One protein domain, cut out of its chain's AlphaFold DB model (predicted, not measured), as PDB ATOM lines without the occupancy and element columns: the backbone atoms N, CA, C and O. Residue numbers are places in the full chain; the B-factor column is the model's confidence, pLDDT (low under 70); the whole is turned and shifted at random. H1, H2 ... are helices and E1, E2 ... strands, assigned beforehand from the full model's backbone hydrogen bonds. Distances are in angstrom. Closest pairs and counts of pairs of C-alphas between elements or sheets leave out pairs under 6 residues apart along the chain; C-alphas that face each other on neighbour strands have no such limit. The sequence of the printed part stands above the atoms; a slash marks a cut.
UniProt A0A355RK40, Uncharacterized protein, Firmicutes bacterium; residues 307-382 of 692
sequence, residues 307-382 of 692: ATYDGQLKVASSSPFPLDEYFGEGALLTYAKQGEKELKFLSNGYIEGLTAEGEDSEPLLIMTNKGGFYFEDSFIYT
ATOM      1  N   ALA A 307     -19.784  13.112  -0.493       97.12
ATOM      2  CA  ALA A 307     -19.965  12.666  -1.869       97.12
ATOM      3  C   ALA A 307     -19.298  13.659  -2.828       97.12
ATOM      4  O   ALA A 307     -19.174  14.841  -2.506       97.12
ATOM      5  N   THR A 308     -18.894  13.204  -4.010       97.44
ATOM      6  CA  THR A 308     -18.520  14.118  -5.097       97.44
ATOM      7  C   THR A 308     -19.794  14.673  -5.727       97.44
ATOM      8  O   THR A 308     -20.737  13.922  -5.977       97.44
ATOM      9  N   TYR A 309     -19.849  15.985  -5.937       97.31
ATOM     10  CA  TYR A 309     -20.987  16.631  -6.585       97.31
ATOM     11  C   TYR A 309     -20.909  16.447  -8.107       97.31
ATOM     12  O   TYR A 309     -19.893  16.773  -8.716       97.31
ATOM     13  N   ASP A 310     -21.979  15.927  -8.712       93.19
ATOM     14  CA  ASP A 310     -22.076  15.693 -10.160       93.19
ATOM     15  C   ASP A 310     -22.595  16.959 -10.863       93.19
ATOM     16  O   ASP A 310     -23.773  17.085 -11.204       93.19
ATOM     17  N   GLY A 311     -21.728  17.964 -10.973       94.56
ATOM     18  CA  GLY A 311     -22.029  19.236 -11.623       94.56
ATOM     19  C   GLY A 311     -20.997  20.316 -11.316       94.56
ATOM     20  O   GLY A 311     -20.161  20.165 -10.426       94.56
ATOM     21  N   GLN A 312     -21.084  21.435 -12.035       95.75
ATOM     22  CA  GLN A 312     -20.267  22.605 -11.736       95.75
ATOM     23  C   GLN A 312     -20.861  23.370 -10.549       95.75
ATOM     24  O   GLN A 312     -22.028  23.768 -10.567       95.75
ATOM     25  N   LEU A 313     -20.041  23.625  -9.535       97.62
ATOM     26  CA  LEU A 313     -20.348  24.593  -8.492       97.62
ATOM     27  C   LEU A 313     -20.167  25.999  -9.060       97.62
ATOM     28  O   LEU A 313     -19.062  26.350  -9.454       97.62
ATOM     29  N   LYS A 314     -21.202  26.839  -9.035       96.75
ATOM     30  CA  LYS A 314     -21.092  28.246  -9.451       96.75
ATOM     31  C   LYS A 314     -21.489  29.178  -8.312       96.75
ATOM     32  O   LYS A 314     -22.674  29.362  -8.052       96.75
ATOM     33  N   VAL A 315     -20.511  29.792  -7.639       97.50
ATOM     34  CA  VAL A 315     -20.760  30.594  -6.422       97.50
ATOM     35  C   VAL A 315     -19.953  31.889  -6.349       97.50
ATOM     36  O   VAL A 315     -18.839  31.990  -6.863       97.50
ATOM     37  N   ALA A 316     -20.525  32.882  -5.664       97.81
ATOM     38  CA  ALA A 316     -19.880  34.161  -5.399       97.81
ATOM     39  C   ALA A 316     -19.083  34.128  -4.082       97.81
ATOM     40  O   ALA A 316     -19.647  33.829  -3.032       97.81
ATOM     41  N   SER A 317     -17.811  34.531  -4.090       97.69
ATOM     42  CA  SER A 317     -16.979  34.623  -2.882       97.69
ATOM     43  C   SER A 317     -17.318  35.809  -1.980       97.69
ATOM     44  O   SER A 317     -16.968  35.807  -0.803       97.69
ATOM     45  N   SER A 318     -18.027  36.817  -2.502       96.25
ATOM     46  CA  SER A 318     -18.500  37.966  -1.715       96.25
ATOM     47  C   SER A 318     -19.871  37.756  -1.057       96.25
ATOM     48  O   SER A 318     -20.384  38.673  -0.418       96.25
ATOM     49  N   SER A 319     -20.479  36.574  -1.205       95.62
ATOM     50  CA  SER A 319     -21.803  36.240  -0.660       95.62
ATOM     51  C   SER A 319     -21.747  34.968   0.190       95.62
ATOM     52  O   SER A 319     -20.826  34.166   0.032       95.62
ATOM     53  N   PRO A 320     -22.706  34.763   1.110       97.00
ATOM     54  CA  PRO A 320     -22.842  33.489   1.801       97.00
ATOM     55  C   PRO A 320     -22.988  32.314   0.836       97.00
ATOM     56  O   PRO A 320     -23.667  32.429  -0.184       97.00
ATOM     57  N   PHE A 321     -22.378  31.179   1.182       97.75
ATOM     58  CA  PHE A 321     -22.544  29.951   0.419       97.75
ATOM     59  C   PHE A 321     -24.023  29.519   0.458       97.75
ATOM     60  O   PHE A 321     -24.605  29.483   1.549       97.75
ATOM     61  N   PRO A 322     -24.642  29.180  -0.686       96.62
ATOM     62  CA  PRO A 322     -26.062  28.821  -0.772       96.62
ATOM     63  C   PRO A 322     -26.329  27.410  -0.217       96.62
ATOM     64  O   PRO A 322     -26.639  26.475  -0.945       96.62
ATOM     65  N   LEU A 323     -26.193  27.228   1.098       96.44
ATOM     66  CA  LEU A 323     -26.266  25.914   1.749       96.44
ATOM     67  C   LEU A 323     -27.569  25.164   1.450       96.44
ATOM     68  O   LEU A 323     -27.524  23.967   1.186       96.44
ATOM     69  N   ASP A 324     -28.708  25.855   1.446       94.94
ATOM     70  CA  ASP A 324     -30.011  25.223   1.219       94.94
ATOM     71  C   ASP A 324     -30.160  24.663  -0.206       94.94
ATOM     72  O   ASP A 324     -30.825  23.646  -0.389       94.94
ATOM     73  N   GLU A 325     -29.515  25.285  -1.200       95.50
ATOM     74  CA  GLU A 325     -29.550  24.845  -2.602       95.50
ATOM     75  C   GLU A 325     -28.850  23.495  -2.779       95.50
ATOM     76  O   GLU A 325     -29.373  22.605  -3.447       95.50
ATOM     77  N   TYR A 326     -27.694  23.322  -2.135       95.38
ATOM     78  CA  TYR A 326     -26.860  22.132  -2.311       95.38
ATOM     79  C   TYR A 326     -27.142  21.053  -1.257       95.38
ATOM     80  O   TYR A 326     -27.104  19.867  -1.565       95.38
ATOM     81  N   PHE A 327     -27.447  21.426  -0.013       94.75
ATOM     82  CA  PHE A 327     -27.558  20.500   1.126       94.75
ATOM     83  C   PHE A 327     -28.982  20.392   1.703       94.75
ATOM     84  O   PHE A 327     -29.233  19.561   2.582       94.75
ATOM     85  N   GLY A 328     -29.922  21.199   1.201       93.88
ATOM     86  CA  GLY A 328     -31.314  21.249   1.644       93.88
ATOM     87  C   GLY A 328     -31.545  22.112   2.891       93.88
ATOM     88  O   GLY A 328     -30.656  22.299   3.719       93.88
ATOM     89  N   GLU A 329     -32.787  22.578   3.053       94.75
ATOM     90  CA  GLU A 329     -33.206  23.573   4.058       94.75
ATOM     91  C   GLU A 329     -32.684  23.298   5.478       94.75
ATOM     92  O   GLU A 329     -32.916  22.224   6.038       94.75
ATOM     93  N   GLY A 330     -32.008  24.267   6.095       92.00
ATOM     94  CA  GLY A 330     -31.504  24.152   7.472       92.00
ATOM     95  C   GLY A 330     -30.157  23.432   7.585       92.00
ATOM     96  O   GLY A 330     -29.793  22.951   8.666       92.00
ATOM     97  N   ALA A 331     -29.423  23.327   6.477       93.94
ATOM     98  CA  ALA A 331     -28.023  22.936   6.488       93.94
ATOM     99  C   ALA A 331     -27.159  24.019   7.160       93.94
ATOM    100  O   ALA A 331     -27.321  25.216   6.933       93.94
ATOM    101  N   LEU A 332     -26.215  23.588   7.994       92.88
ATOM    102  CA  LEU A 332     -25.274  24.436   8.720       92.88
ATOM    103  C   LEU A 332     -23.853  24.051   8.331       92.88
ATOM    104  O   LEU A 332     -23.468  22.892   8.483       92.88
ATOM    105  N   LEU A 333     -23.078  25.029   7.865       95.56
ATOM    106  CA  LEU A 333     -21.676  24.849   7.508       95.56
ATOM    107  C   LEU A 333     -20.851  24.465   8.743       95.56
ATOM    108  O   LEU A 333     -20.908  25.138   9.772       95.56
ATOM    109  N   THR A 334     -20.083  23.383   8.637       93.62
ATOM    110  CA  THR A 334     -19.206  22.885   9.711       93.62
ATOM    111  C   THR A 334     -17.738  22.828   9.309       93.62
ATOM    112  O   THR A 334     -16.876  22.827  10.184       93.62
ATOM    113  N   TYR A 335     -17.441  22.779   8.009       95.38
ATOM    114  CA  TYR A 335     -16.076  22.767   7.486       95.38
ATOM    115  C   TYR A 335     -16.059  23.235   6.028       95.38
ATOM    116  O   TYR A 335     -16.966  22.900   5.264       95.38
ATOM    117  N   ALA A 336     -15.021  23.979   5.650       97.69
ATOM    118  CA  ALA A 336     -14.778  24.413   4.280       97.69
ATOM    119  C   ALA A 336     -13.278  24.351   3.961       97.69
ATOM    120  O   ALA A 336     -12.449  24.791   4.763       97.69
ATOM    121  N   LYS A 337     -12.926  23.841   2.781       97.94
ATOM    122  CA  LYS A 337     -11.545  23.769   2.282       97.94
ATOM    123  C   LYS A 337     -11.533  24.020   0.776       97.94
ATOM    124  O   LYS A 337     -12.308  23.393   0.067       97.94
ATOM    125  N   GLN A 338     -10.661  24.901   0.293       98.50
ATOM    126  CA  GLN A 338     -10.433  25.140  -1.137       98.50
ATOM    127  C   GLN A 338      -9.033  24.642  -1.510       98.50
ATOM    128  O   GLN A 338      -8.036  25.139  -0.978       98.50
ATOM    129  N   GLY A 339      -8.954  23.637  -2.383       97.62
ATOM    130  CA  GLY A 339      -7.724  22.887  -2.637       97.62
ATOM    131  C   GLY A 339      -7.127  22.359  -1.327       97.62
ATOM    132  O   GLY A 339      -7.765  21.611  -0.582       97.62
ATOM    133  N   GLU A 340      -5.916  22.808  -0.993       96.81
ATOM    134  CA  GLU A 340      -5.245  22.463   0.269       96.81
ATOM    135  C   GLU A 340      -5.498  23.442   1.428       96.81
ATOM    136  O   GLU A 340      -5.089  23.186   2.561       96.81
ATOM    137  N   LYS A 341      -6.202  24.549   1.184       97.56
ATOM    138  CA  LYS A 341      -6.407  25.619   2.165       97.56
ATOM    139  C   LYS A 341      -7.714  25.430   2.930       97.56
ATOM    140  O   LYS A 341      -8.792  25.570   2.360       97.56
ATOM    141  N   GLU A 342      -7.624  25.200   4.237       97.94
ATOM    142  CA  GLU A 342      -8.788  25.297   5.124       97.94
ATOM    143  C   GLU A 342      -9.270  26.748   5.233       97.94
ATOM    144  O   GLU A 342      -8.468  27.684   5.351       97.94
ATOM    145  N   LEU A 343     -10.586  26.938   5.194       98.00
ATOM    146  CA  LEU A 343     -11.225  28.247   5.186       98.00
ATOM    147  C   LEU A 343     -12.017  28.475   6.471       98.00
ATOM    148  O   LEU A 343     -12.613  27.562   7.044       98.00
ATOM    149  N   LYS A 344     -12.037  29.732   6.914       97.31
ATOM    150  CA  LYS A 344     -12.909  30.170   8.005       97.31
ATOM    151  C   LYS A 344     -14.276  30.518   7.447       97.31
ATOM    152  O   LYS A 344     -14.399  30.882   6.282       97.31
ATOM    153  N   PHE A 345     -15.293  30.443   8.289       97.00
ATOM    154  CA  PHE A 345     -16.639  30.813   7.895       97.00
ATOM    155  C   PHE A 345     -17.438  31.375   9.065       97.00
ATOM    156  O   PHE A 345     -17.148  31.114  10.236       97.00
ATOM    157  N   LEU A 346     -18.451  32.160   8.725       95.12
ATOM    158  CA  LEU A 346     -19.405  32.740   9.659       95.12
ATOM    159  C   LEU A 346     -20.673  31.880   9.728       95.12
ATOM    160  O   LEU A 346     -20.971  31.094   8.831       95.12
ATOM    161  N   SER A 347     -21.461  32.067  10.787       89.38
ATOM    162  CA  SER A 347     -22.704  31.314  11.010       89.38
ATOM    163  C   SER A 347     -23.770  31.530   9.932       89.38
ATOM    164  O   SER A 347     -24.660  30.699   9.789       89.38
ATOM    165  N   ASN A 348     -23.684  32.622   9.170       90.75
ATOM    166  CA  ASN A 348     -24.571  32.897   8.042       90.75
ATOM    167  C   ASN A 348     -24.152  32.185   6.741       90.75
ATOM    168  O   ASN A 348     -24.805  32.402   5.729       90.75
ATOM    169  N   GLY A 349     -23.071  31.394   6.745       92.94
ATOM    170  CA  GLY A 349     -22.555  30.687   5.568       92.94
ATOM    171  C   GLY A 349     -21.514  31.462   4.755       92.94
ATOM    172  O   GLY A 349     -21.049  30.955   3.738       92.94
ATOM    173  N   TYR A 350     -21.120  32.673   5.167       96.94
ATOM    174  CA  TYR A 350     -20.037  33.411   4.510       96.94
ATOM    175  C   TYR A 350     -18.688  32.722   4.726       96.94
ATOM    176  O   TYR A 350     -18.307  32.484   5.872       96.94
ATOM    177  N   ILE A 351     -17.965  32.435   3.640       97.81
ATOM    178  CA  ILE A 351     -16.662  31.759   3.666       97.81
ATOM    179  C   ILE A 351     -15.554  32.795   3.464       97.81
ATOM    180  O   ILE A 351     -15.420  33.407   2.406       97.81
ATOM    181  N   GLU A 352     -14.729  32.990   4.487       96.88
ATOM    182  CA  GLU A 352     -13.630  33.947   4.463       96.88
ATOM    183  C   GLU A 352     -12.433  33.413   3.672       96.88
ATOM    184  O   GLU A 352     -11.927  32.315   3.913       96.88
ATOM    185  N   GLY A 353     -11.911  34.249   2.772       95.19
ATOM    186  CA  GLY A 353     -10.701  33.940   2.015       95.19
ATOM    187  C   GLY A 353     -10.905  32.916   0.900       95.19
ATOM    188  O   GLY A 353      -9.918  32.296   0.498       95.19
ATOM    189  N   LEU A 354     -12.145  32.745   0.431       96.50
ATOM    190  CA  LEU A 354     -12.470  31.993  -0.776       96.50
ATOM    191  C   LEU A 354     -11.914  32.735  -2.004       96.50
ATOM    192  O   LEU A 354     -12.328  33.860  -2.300       96.50
ATOM    193  N   THR A 355     -10.946  32.128  -2.685       97.44
ATOM    194  CA  THR A 355     -10.299  32.714  -3.864       97.44
ATOM    195  C   THR A 355     -11.181  32.496  -5.091       97.44
ATOM    196  O   THR A 355     -11.689  31.394  -5.294       97.44
ATOM    197  N   ALA A 356     -11.365  33.544  -5.892       97.81
ATOM    198  CA  ALA A 356     -12.214  33.538  -7.076       97.81
ATOM    199  C   ALA A 356     -11.362  33.645  -8.345       97.81
ATOM    200  O   ALA A 356     -10.788  34.702  -8.591       97.81
ATOM    201  N   GLU A 357     -11.314  32.577  -9.140       97.50
ATOM    202  CA  GLU A 357     -10.540  32.496 -10.390       97.50
ATOM    203  C   GLU A 357     -11.405  32.009 -11.575       97.50
ATOM    204  O   GLU A 357     -10.901  31.601 -12.618       97.50
ATOM    205  N   GLY A 358     -12.738  32.062 -11.448       97.50
ATOM    206  CA  GLY A 358     -13.668  31.539 -12.452       97.50
ATOM    207  C   GLY A 358     -13.494  30.035 -12.630       97.50
ATOM    208  O   GLY A 358     -13.422  29.325 -11.631       97.50
ATOM    209  N   GLU A 359     -13.403  29.566 -13.877       95.94
ATOM    210  CA  GLU A 359     -13.169  28.150 -14.227       95.94
ATOM    211  C   GLU A 359     -11.833  27.594 -13.710       95.94
ATOM    212  O   GLU A 359     -11.708  26.389 -13.526       95.94
ATOM    213  N   ASP A 360     -10.849  28.455 -13.436       96.94
ATOM    214  CA  ASP A 360      -9.541  28.046 -12.912       96.94
ATOM    215  C   ASP A 360      -9.534  27.942 -11.372       96.94
ATOM    216  O   ASP A 360      -8.473  27.838 -10.749       96.94
ATOM    217  N   SER A 361     -10.701  28.015 -10.719       98.00
ATOM    218  CA  SER A 361     -10.774  27.949  -9.259       98.00
ATOM    219  C   SER A 361     -10.506  26.533  -8.757       98.00
ATOM    220  O   SER A 361     -11.067  25.556  -9.242       98.00
ATOM    221  N   GLU A 362      -9.681  26.432  -7.714       98.31
ATOM    222  CA  GLU A 362      -9.399  25.161  -7.047       98.31
ATOM    223  C   GLU A 362     -10.683  24.499  -6.502       98.31
ATOM    224  O   GLU A 362     -11.574  25.218  -6.023       98.31
ATOM    225  N   PRO A 363     -10.750  23.151  -6.484       98.31
ATOM    226  CA  PRO A 363     -11.885  22.401  -5.956       98.31
ATOM    227  C   PRO A 363     -12.279  22.806  -4.536       98.31
ATOM    228  O   PRO A 363     -11.423  23.130  -3.702       98.31
ATOM    229  N   LEU A 364     -13.570  22.705  -4.223       98.31
ATOM    230  CA  LEU A 364     -14.118  23.094  -2.925       98.31
ATOM    231  C   LEU A 364     -14.689  21.884  -2.177       98.31
ATOM    232  O   LEU A 364     -15.554  21.181  -2.679       98.31
ATOM    233  N   LEU A 365     -14.252  21.652  -0.943       98.38
ATOM    234  CA  LEU A 365     -14.883  20.716  -0.012       98.38
ATOM    235  C   LEU A 365     -15.723  21.507   0.987       98.38
ATOM    236  O   LEU A 365     -15.185  22.321   1.740       98.38
ATOM    237  N   ILE A 366     -17.021  21.226   1.030       97.94
ATOM    238  CA  ILE A 366     -17.967  21.795   1.989       97.94
ATOM    239  C   ILE A 366     -18.597  20.660   2.786       97.94
ATOM    240  O   ILE A 366     -19.144  19.723   2.212       97.94
ATOM    241  N   MET A 367     -18.552  20.746   4.114       96.12
ATOM    242  CA  MET A 367     -19.231  19.797   4.998       96.12
ATOM    243  C   MET A 367     -20.220  20.530   5.888       96.12
ATOM    244  O   MET A 367     -19.921  21.602   6.423       96.12
ATOM    245  N   THR A 368     -21.375  19.910   6.083       94.81
ATOM    246  CA  THR A 368     -22.472  20.441   6.888       94.81
ATOM    247  C   THR A 368     -22.939  19.424   7.928       94.81
ATOM    248  O   THR A 368     -22.530  18.259   7.922       94.81
ATOM    249  N   ASN A 369     -23.871  19.834   8.787       90.50
ATOM    250  CA  ASN A 369     -24.641  18.927   9.647       90.50
ATOM    251  C   ASN A 369     -25.547  17.939   8.877       90.50
ATOM    252  O   ASN A 369     -26.135  17.063   9.507       90.50
ATOM    253  N   LYS A 370     -25.692  18.085   7.555       92.56
ATOM    254  CA  LYS A 370     -26.537  17.252   6.685       92.56
ATOM    255  C   LYS A 370     -25.770  16.433   5.652       92.56
ATOM    256  O   LYS A 370     -26.399  15.672   4.931       92.56
ATOM    257  N   GLY A 371     -24.444  16.535   5.622       95.25
ATOM    258  CA  GLY A 371     -23.581  15.811   4.691       95.25
ATOM    259  C   GLY A 371     -22.520  16.732   4.105       95.25
ATOM    260  O   GLY A 371     -22.528  17.942   4.352       95.25
ATOM    261  N   GLY A 372     -21.588  16.163   3.349       97.25
ATOM    262  CA  GLY A 372     -20.543  16.909   2.661       97.25
ATOM    263  C   GLY A 372     -20.551  16.698   1.153       97.25
ATOM    264  O   GLY A 372     -20.875  15.614   0.664       97.25
ATOM    265  N   PHE A 373     -20.141  17.738   0.434       98.25
ATOM    266  CA  PHE A 373     -19.842  17.682  -0.988       98.25
ATOM    267  C   PHE A 373     -18.400  18.086  -1.258       98.25
ATOM    268  O   PHE A 373     -17.908  19.083  -0.724       98.25
ATOM    269  N   TYR A 374     -17.752  17.310  -2.120       98.38
ATOM    270  CA  TYR A 374     -16.540  17.704  -2.818       98.38
ATOM    271  C   TYR A 374     -16.912  18.162  -4.232       98.38
ATOM    272  O   TYR A 374     -17.450  17.388  -5.023       98.38
ATOM    273  N   PHE A 375     -16.668  19.436  -4.517       98.44
ATOM    274  CA  PHE A 375     -16.934  20.096  -5.788       98.44
ATOM    275  C   PHE A 375     -15.642  20.142  -6.607       98.44
ATOM    276  O   PHE A 375     -14.824  21.049  -6.433       98.44
ATOM    277  N   GLU A 376     -15.447  19.143  -7.468       97.56
ATOM    278  CA  GLU A 376     -14.273  19.046  -8.350       97.56
ATOM    279  C   GLU A 376     -14.244  20.164  -9.397       97.56
ATOM    280  O   GLU A 376     -13.202  20.779  -9.604       97.56
ATOM    281  N   ASP A 377     -15.394  20.460 -10.006       97.69
ATOM    282  CA  ASP A 377     -15.574  21.546 -10.971       97.69
ATOM    283  C   ASP A 377     -16.158  22.769 -10.254       97.69
ATOM    284  O   ASP A 377     -17.346  22.815  -9.923       97.69
ATOM    285  N   SER A 378     -15.297  23.739  -9.942       97.56
ATOM    286  CA  SER A 378     -15.662  24.952  -9.208       97.56
ATOM    287  C   SER A 378     -15.468  26.194 -10.073       97.56
ATOM    288  O   SER A 378     -14.350  26.583 -10.384       97.56
ATOM    289  N   PHE A 379     -16.564  26.883 -10.381       98.12
ATOM    290  CA  PHE A 379     -16.586  28.235 -10.926       98.12
ATOM    291  C   PHE A 379     -16.831  29.238  -9.791       98.12
ATOM    292  O   PHE A 379     -17.970  29.483  -9.376       98.12
ATOM    293  N   ILE A 380     -15.763  29.846  -9.271       98.50
ATOM    294  CA  ILE A 380     -15.859  30.817  -8.171       98.50
ATOM    295  C   ILE A 380     -15.561  32.215  -8.697       98.50
ATOM    296  O   ILE A 380     -14.493  32.486  -9.240       98.50
ATOM    297  N   TYR A 381     -16.502  33.132  -8.498       98.62
ATOM    298  CA  TYR A 381     -16.382  34.531  -8.904       98.62
ATOM    299  C   TYR A 381     -16.524  35.448  -7.691       98.62
ATOM    300  O   TYR A 381     -17.105  35.081  -6.681       98.62
ATOM    301  N   THR A 382     -15.997  36.663  -7.751       98.44
ATOM    302  CA  THR A 382     -16.175  37.655  -6.688       98.44
ATOM    303  C   THR A 382     -17.610  38.146  -6.651       98.44
ATOM    304  O   THR A 382     -18.234  38.108  -5.591       98.44
TER     305      THR A 382
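AT A GLANCE: This is residues 307 to 382 of the 692 residues of an uncharacterized protein of Firmicutes bacterium (UniProt A0A355RK40). Two small three-stranded sheets meet at a corner with their strands crossed, the chain turning sharply from E5 into E6 and from E3 into E4. The short helix H1 only grazes the sheet of E2, E4 and E5, and the unnamed residues 339 to 357 loop from E2 round to E3. The printed part has 76 residues, with E1, H1, E2, E3, E4, E5 and E6 along the chain; the sheets run E1, E6, E3, mixed, and E2, E4, E5, antiparallel. The class is mostly strand, with under half of the residues in named elements; the whole is compact, radius of gyration of the C-alphas 11.0 A, spanning 30 by 25 by 20 A.

HOW THE PARTS SIT: Residues 307 to 308 pair, parallel, with residues 373 to 374 of E5, residues 371 to 375. E1, residues 313 to 316, is parallel to E6, residues 378 to 381; N 379 and O 313 are 2.7 A apart. H1, residues 323 to 327, has its O i to N i+4 pair within hydrogen-bond range; the closest C-alphas of H1 and E5 are Phe 327 and Gly 371, 7.1 A. E2, residues 333 to 338, is antiparallel to E4, residues 364 to 368, with N 365 and O 337 2.8 A apart. E3, residues 358 to 361, is antiparallel to E6, with N 358 and O 380 2.9 A apart, and runs on into E4 at 86 degrees. E4 and E5 form a hairpin, with N 373 and O 366 2.8 A apart; E5 runs on into E6 at 80 degrees.

IN THESE COORDINATES: E1, 10.1 A long, begins at C-alpha 313 (-20.348, 24.593, -8.492). H1 and E3 each measure 5.6 A, E2 14.2 A, E4 13.2 A and E5 13.1 A. E6, 9.6 A, ends at C-alpha 381 (-16.382, 34.531, -8.904).

THE WHOLE: The C-alphas farthest apart, Gly 330 and Asp 360, are 30.2 A apart. The printed part has no cut; the link from E2 to E3 is long. No printed residue is under 70 in pLDDT.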